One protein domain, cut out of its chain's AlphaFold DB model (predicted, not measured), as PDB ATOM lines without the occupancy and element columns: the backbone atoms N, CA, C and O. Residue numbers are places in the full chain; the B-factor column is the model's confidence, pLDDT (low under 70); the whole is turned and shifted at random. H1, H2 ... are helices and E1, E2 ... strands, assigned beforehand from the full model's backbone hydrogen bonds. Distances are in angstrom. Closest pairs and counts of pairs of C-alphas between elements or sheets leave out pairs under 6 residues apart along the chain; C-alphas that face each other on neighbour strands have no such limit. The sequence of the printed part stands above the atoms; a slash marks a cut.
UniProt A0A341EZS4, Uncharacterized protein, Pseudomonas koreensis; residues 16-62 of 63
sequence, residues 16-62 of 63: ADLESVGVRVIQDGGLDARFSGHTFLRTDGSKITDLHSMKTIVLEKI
ATOM      1  N   ALA A  16     -51.496  10.257  -0.826       74.19
ATOM      2  CA  ALA A  16     -52.699  10.357  -0.000       74.19
ATOM      3  C   ALA A  16     -53.861   9.496  -0.529       74.19
ATOM      4  O   ALA A  16     -54.576   8.869   0.252       74.19
ATOM      5  N   ASP A  17     -54.031   9.419  -1.853       78.81
ATOM      6  CA  ASP A  17     -55.050   8.558  -2.467       78.81
ATOM      7  C   ASP A  17     -54.719   7.076  -2.251       78.81
ATOM      8  O   ASP A  17     -55.614   6.270  -1.999       78.81
ATOM      9  N   LEU A  18     -53.431   6.721  -2.330       77.56
ATOM     10  CA  LEU A  18     -52.947   5.364  -2.077       77.56
ATOM     11  C   LEU A  18     -53.151   4.975  -0.605       77.56
ATOM     12  O   LEU A  18     -53.717   3.915  -0.330       77.56
ATOM     13  N   GLU A  19     -52.800   5.847   0.341       77.81
ATOM     14  CA  GLU A  19     -53.054   5.606   1.766       77.81
ATOM     15  C   GLU A  19     -54.551   5.455   2.062       77.81
ATOM     16  O   GLU A  19     -54.939   4.571   2.825       77.81
ATOM     17  N   SER A  20     -55.410   6.239   1.398       78.12
ATOM     18  CA  SER A  20     -56.868   6.132   1.544       78.12
ATOM     19  C   SER A  20     -57.434   4.783   1.088       78.12
ATOM     20  O   SER A  20     -58.501   4.392   1.565       78.12
ATOM     21  N   VAL A  21     -56.765   4.075   0.174       79.31
ATOM     22  CA  VAL A  21     -57.140   2.708  -0.238       79.31
ATOM     23  C   VAL A  21     -56.340   1.632   0.507       79.31
ATOM     24  O   VAL A  21     -56.438   0.447   0.181       79.31
ATOM     25  N   GLY A  22     -55.566   2.028   1.519       80.12
ATOM     26  CA  GLY A  22     -54.762   1.128   2.337       80.12
ATOM     27  C   GLY A  22     -53.578   0.536   1.582       80.12
ATOM     28  O   GLY A  22     -53.214  -0.611   1.834       80.12
ATOM     29  N   VAL A  23     -52.980   1.269   0.640       83.12
ATOM     30  CA  VAL A  23     -51.722   0.871  -0.002       83.12
ATOM     31  C   VAL A  23     -50.673   1.978   0.097       83.12
ATOM     32  O   VAL A  23     -50.991   3.157   0.143       83.12
ATOM     33  N   ARG A  24     -49.396   1.609   0.116       78.69
ATOM     34  CA  ARG A  24     -48.267   2.548   0.075       78.69
ATOM     35  C   ARG A  24     -47.296   2.178  -1.027       78.69
ATOM     36  O   ARG A  24     -47.087   0.998  -1.300       78.69
ATOM     37  N   VAL A  25     -46.673   3.186  -1.626       79.62
ATOM     38  CA  VAL A  25     -45.551   2.980  -2.547       79.62
ATOM     39  C   VAL A  25     -44.318   2.638  -1.724       79.62
ATOM     40  O   VAL A  25     -43.869   3.450  -0.922       79.62
ATOM     41  N   ILE A  26     -43.774   1.441  -1.923       78.44
ATOM     42  CA  ILE A  26     -42.516   1.009  -1.294       78.44
ATOM     43  C   ILE A  26     -41.330   1.084  -2.257       78.44
ATOM     44  O   ILE A  26     -40.179   1.056  -1.830       78.44
ATOM     45  N   GLN A  27     -41.599   1.218  -3.558       74.44
ATOM     46  CA  GLN A  27     -40.579   1.408  -4.581       74.44
ATOM     47  C   GLN A  27     -41.150   2.222  -5.747       74.44
ATOM     48  O   GLN A  27     -42.191   1.858  -6.290       74.44
ATOM     49  N   ASP A  28     -40.454   3.294  -6.128       77.12
ATOM     50  CA  ASP A  28     -40.630   4.040  -7.383       77.12
ATOM     51  C   ASP A  28     -39.258   4.076  -8.054       77.12
ATOM     52  O   ASP A  28     -38.347   4.766  -7.595       77.12
ATOM     53  N   GLY A  29     -39.076   3.245  -9.077       76.00
ATOM     54  CA  GLY A  29     -37.795   3.108  -9.759       76.00
ATOM     55  C   GLY A  29     -37.954   2.813 -11.242       76.00
ATOM     56  O   GLY A  29     -39.065   2.657 -11.753       76.00
ATOM     57  N   GLY A  30     -36.818   2.733 -11.937       77.38
ATOM     58  CA  GLY A  30     -36.771   2.218 -13.305       77.38
ATOM     59  C   GLY A  30     -37.236   0.762 -13.382       77.38
ATOM     60  O   GLY A  30     -37.505   0.125 -12.362       77.38
ATOM     61  N   LEU A  31     -37.343   0.240 -14.604       78.31
ATOM     62  CA  LEU A  31     -37.756  -1.140 -14.832       78.31
ATOM     63  C   LEU A  31     -36.866  -2.123 -14.054       78.31
ATOM     64  O   LEU A  31     -35.649  -2.156 -14.239       78.31
ATOM     65  N   ASP A  32     -37.482  -2.923 -13.185       79.31
ATOM     66  CA  ASP A  32     -36.778  -3.941 -12.404       79.31
ATOM     67  C   ASP A  32     -36.114  -4.968 -13.341       79.31
ATOM     68  O   ASP A  32     -36.724  -5.447 -14.303       79.31
ATOM     69  N   ALA A  33     -34.854  -5.315 -13.057       80.25
ATOM     70  CA  ALA A  33     -34.037  -6.206 -13.882       80.25
ATOM     71  C   ALA A  33     -34.678  -7.586 -14.102       80.25
ATOM     72  O   ALA A  33     -34.414  -8.230 -15.119       80.25
ATOM     73  N   ARG A  34     -35.562  -8.024 -13.196       80.50
ATOM     74  CA  ARG A  34     -36.332  -9.269 -13.340       80.50
ATOM     75  C   ARG A  34     -37.243  -9.274 -14.560       80.50
ATOM     76  O   ARG A  34     -37.553 -10.345 -15.064       80.50
ATOM     77  N   PHE A  35     -37.658  -8.103 -15.031       77.81
ATOM     78  CA  PHE A  35     -38.456  -7.978 -16.246       77.81
ATOM     79  C   PHE A  35     -37.622  -7.593 -17.474       77.81
ATOM     80  O   PHE A  35     -38.180  -7.319 -18.540       77.81
ATOM     81  N   SER A  36     -36.290  -7.582 -17.360       76.00
ATOM     82  CA  SER A  36     -35.422  -7.396 -18.522       76.00
ATOM     83  C   SER A  36     -35.615  -8.545 -19.522       76.00
ATOM     84  O   SER A  36     -35.766  -9.704 -19.145       76.00
ATOM     85  N   GLY A  37     -35.685  -8.218 -20.814       75.88
ATOM     86  CA  GLY A  37     -35.907  -9.199 -21.883       75.88
ATOM     87  C   GLY A  37     -37.368  -9.610 -22.112       75.88
ATOM     88  O   GLY A  37     -37.651 -10.310 -23.084       75.88
ATOM     89  N   HIS A  38     -38.315  -9.145 -21.290       81.31
ATOM     90  CA  HIS A  38     -39.740  -9.347 -21.552       81.31
ATOM     91  C   HIS A  38     -40.276  -8.341 -22.580       81.31
ATOM     92  O   HIS A  38     -39.846  -7.192 -22.652       81.31
ATOM     93  N   THR A  39     -41.250  -8.778 -23.386       80.62
ATOM     94  CA  THR A  39     -41.980  -7.888 -24.301       80.62
ATOM     95  C   THR A  39     -43.200  -7.323 -23.589       80.62
ATOM     96  O   THR A  39     -44.084  -8.078 -23.187       80.62
ATOM     97  N   PHE A  40     -43.272  -5.999 -23.477       82.50
ATOM     98  CA  PHE A  40     -44.428  -5.308 -22.911       82.50
ATOM     99  C   PHE A  40     -45.348  -4.813 -24.021       82.50
ATOM    100  O   PHE A  40     -44.894  -4.271 -25.033       82.50
ATOM    101  N   LEU A  41     -46.650  -4.990 -23.816       81.12
ATOM    102  CA  LEU A  41     -47.694  -4.526 -24.720       81.12
ATOM    103  C   LEU A  41     -48.535  -3.462 -24.014       81.12
ATOM    104  O   LEU A  41     -48.821  -3.574 -22.821       81.12
ATOM    105  N   ARG A  42     -48.938  -2.431 -24.753       80.62
ATOM    106  CA  ARG A  42     -49.986  -1.502 -24.327       80.62
ATOM    107  C   ARG A  42     -51.351  -2.187 -24.389       80.62
ATOM    108  O   ARG A  42     -51.512  -3.244 -24.997       80.62
ATOM    109  N   THR A  43     -52.355  -1.562 -23.783       79.38
ATOM    110  CA  THR A  43     -53.749  -2.046 -23.793       79.38
ATOM    111  C   THR A  43     -54.361  -2.118 -25.194       79.38
ATOM    112  O   THR A  43     -55.305  -2.869 -25.402       79.38
ATOM    113  N   ASP A  44     -53.808  -1.376 -26.153       81.25
ATOM    114  CA  ASP A  44     -54.160  -1.433 -27.575       81.25
ATOM    115  C   ASP A  44     -53.419  -2.549 -28.348       81.25
ATOM    116  O   ASP A  44     -53.615  -2.702 -29.550       81.25
ATOM    117  N   GLY A  45     -52.564  -3.330 -27.675       79.06
ATOM    118  CA  GLY A  45     -51.764  -4.408 -28.261       79.06
ATOM    119  C   GLY A  45     -50.447  -3.958 -28.904       79.06
ATOM    120  O   GLY A  45     -49.680  -4.803 -29.370       79.06
ATOM    121  N   SER A  46     -50.140  -2.659 -28.922       83.69
ATOM    122  CA  SER A  46     -48.879  -2.153 -29.471       83.69
ATOM    123  C   SER A  46     -47.688  -2.468 -28.559       83.69
ATOM    124  O   SER A  46     -47.792  -2.448 -27.332       83.69
ATOM    125  N   LYS A  47     -46.528  -2.774 -29.157       84.25
ATOM    126  CA  LYS A  47     -45.295  -3.057 -28.406       84.25
ATOM    127  C   LYS A  47     -44.726  -1.780 -27.798       84.25
ATOM    128  O   LYS A  47     -44.542  -0.786 -28.498       84.25
ATOM    129  N   ILE A  48     -44.381  -1.837 -26.516       82.00
ATOM    130  CA  ILE A  48     -43.614  -0.785 -25.851       82.00
ATOM    131  C   ILE A  48     -42.142  -1.010 -26.191       82.00
ATOM    132  O   ILE A  48     -41.535  -1.986 -25.758       82.00
ATOM    133  N   THR A  49     -41.587  -0.126 -27.015       79.19
ATOM    134  CA  THR A  49     -40.182  -0.174 -27.446       79.19
ATOM    135  C   THR A  49     -39.269   0.654 -26.549       79.19
ATOM    136  O   THR A  49     -38.100   0.317 -26.384       79.19
ATOM    137  N   ASP A  50     -39.801   1.715 -25.945       78.25
ATOM    138  CA  ASP A  50     -39.068   2.562 -25.014       78.25
ATOM    139  C   ASP A  50     -39.214   2.041 -23.580       78.25
ATOM    140  O   ASP A  50     -40.126   2.408 -22.843       78.25
ATOM    141  N   LEU A  51     -38.310   1.140 -23.200       75.62
ATOM    142  CA  LEU A  51     -38.249   0.590 -21.843       75.62
ATOM    143  C   LEU A  51     -37.607   1.569 -20.846       75.62
ATOM    144  O   LEU A  51     -37.785   1.404 -19.642       75.62
ATOM    145  N   HIS A  52     -36.887   2.595 -21.316       72.88
ATOM    146  CA  HIS A  52     -36.221   3.568 -20.443       72.88
ATOM    147  C   HIS A  52     -37.209   4.508 -19.748       72.88
ATOM    148  O   HIS A  52     -36.935   4.969 -18.641       72.88
ATOM    149  N   SER A  53     -38.365   4.768 -20.361       72.00
ATOM    150  CA  SER A  53     -39.454   5.521 -19.731       72.00
ATOM    151  C   SER A  53     -40.352   4.664 -18.833       72.00
ATOM    152  O   SER A  53     -41.219   5.208 -18.142       72.00
ATOM    153  N   MET A  54     -40.155   3.340 -18.798       76.06
ATOM    154  CA  MET A  54     -40.928   2.463 -17.926       76.06
ATOM    155  C   MET A  54     -40.446   2.554 -16.483       76.06
ATOM    156  O   MET A  54     -39.252   2.526 -16.179       76.06
ATOM    157  N   LYS A  55     -41.422   2.600 -15.581       76.06
ATOM    158  CA  LYS A  55     -41.198   2.569 -14.144       76.06
ATOM    159  C   LYS A  55     -41.811   1.322 -13.545       76.06
ATOM    160  O   LYS A  55     -42.928   0.940 -13.899       76.06
ATOM    161  N   THR A  56     -41.101   0.722 -12.603       77.81
ATOM    162  CA  THR A  56     -41.671  -0.294 -11.726       77.81
ATOM    163  C   THR A  56     -42.095   0.384 -10.434       77.81
ATOM    164  O   THR A  56     -41.297   1.046  -9.772       77.81
ATOM    165  N   ILE A  57     -43.374   0.225 -10.098       77.56
ATOM    166  CA  ILE A  57     -43.958   0.769  -8.877       77.56
ATOM    167  C   ILE A  57     -44.465  -0.405  -8.059       77.56
ATOM    168  O   ILE A  57     -45.344  -1.144  -8.502       77.56
ATOM    169  N   VAL A  58     -43.883  -0.590  -6.878       75.56
ATOM    170  CA  VAL A  58     -44.282  -1.656  -5.961       75.56
ATOM    171  C   VAL A  58     -45.163  -1.050  -4.882       75.56
ATOM    172  O   VAL A  58     -44.761  -0.118  -4.182       75.56
ATOM    173  N   LEU A  59     -46.379  -1.582  -4.773       81.69
ATOM    174  CA  LEU A  59     -47.366  -1.186  -3.778       81.69
ATOM    175  C   LEU A  59     -47.449  -2.260  -2.695       81.69
ATOM    176  O   LEU A  59     -47.615  -3.440  -3.000       81.69
ATOM    177  N   GLU A  60     -47.364  -1.851  -1.435       81.31
ATOM    178  CA  GLU A  60     -47.623  -2.715  -0.286       81.31
ATOM    179  C   GLU A  60     -48.975  -2.360   0.332       81.31
ATOM    180  O   GLU A  60     -49.308  -1.183   0.464       81.31
ATOM    181  N   LYS A  61     -49.750  -3.370   0.734       81.25
ATOM    182  CA  LYS A  61     -51.002  -3.166   1.464       81.25
ATOM    183  C   LYS A  61     -50.716  -2.850   2.934       81.25
ATOM    184  O   LYS A  61     -50.084  -3.643   3.629       81.25
ATOM    185  N   ILE A  62     -51.220  -1.715   3.400       77.94
ATOM    186  CA  ILE A  62     -51.215  -1.306   4.802       77.94
ATOM    187  C   ILE A  62     -52.352  -2.067   5.500       77.94
ATOM    188  O   ILE A  62     -53.464  -2.155   4.974       77.94
TER     189      ILE A  62
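This is residues 16 to 62 of the 63 residues of an uncharacterized protein of Pseudomonas koreensis (UniProt A0A341EZS4). The model is a two-stranded hairpin, E1 and E2 side by side as a narrow ribbon, with a wide loop of residues 31 to 54 at one end and the short helix H1 at the other, where E1 begins and E2 ends. E1 is not straight but bends by 51 degrees at residue 26. The printed part has 47 residues, with one named helix and two named strands in the order H1, E1, E2 along the chain; the sheet has the order E1 - E2 and is antiparallel. The class is mixed, helices and strands, but under half of the residues are in named elements, 20 of 47. The whole is loose, with a radius of gyration of the C-alphas of 13.3 A, and the C-alphas span 33 by 24 by 14 A.

The printed part begins with H1, residues 16 to 20, and a tight link of 2 residues joins it to E1, residues 23 to 30. The closest C-alphas of H1 and E1 are those of Leu 18 and Arg 24, 5.9 A apart. In H1 every pair of O i and N i+4 is within hydrogen-bond range. E1 and E2, residues 55 to 61, are antiparallel neighbours and form a hairpin, with 161 degrees between their N-to-C directions. The C-alphas of Val 23 and Lys 61 face each other at 4.4 A, and at the other end of the pair those of Gly 30 and Lys 55 face each other at 4.5 A. N 24 and O 60 are within hydrogen-bond range at 2.8 A, and so are N 56 and O 29 at 2.9 A. H1 and E2 are apart.

H1 runs from Ala 16, C-alpha at (-52.699, 10.357, -0.000), to Ser 20. E1 runs from Val 23, C-alpha at (-51.722, 0.871, -0.002), to Gly 30 and is 20.1 A long from first to last C-alpha. E2 runs from Lys 55 to Lys 61, C-alpha at (-51.002, -3.166, 1.464), and is 19.3 A long.

The two C-alphas farthest apart in the domain are those of Ser 20 and Gly 37, 35.0 A. The first and last printed C-alphas, Ala 16 and Ile 62, are 12.7 A apart. The link from E1 to E2 is long, with 24 residues between them and no named element; their C-alphas lie 7 to 18 A from the mean of all C-alphas. The printed part has no cut. The mean pLDDT of the printed part is 78.7, and no printed residue is under 70.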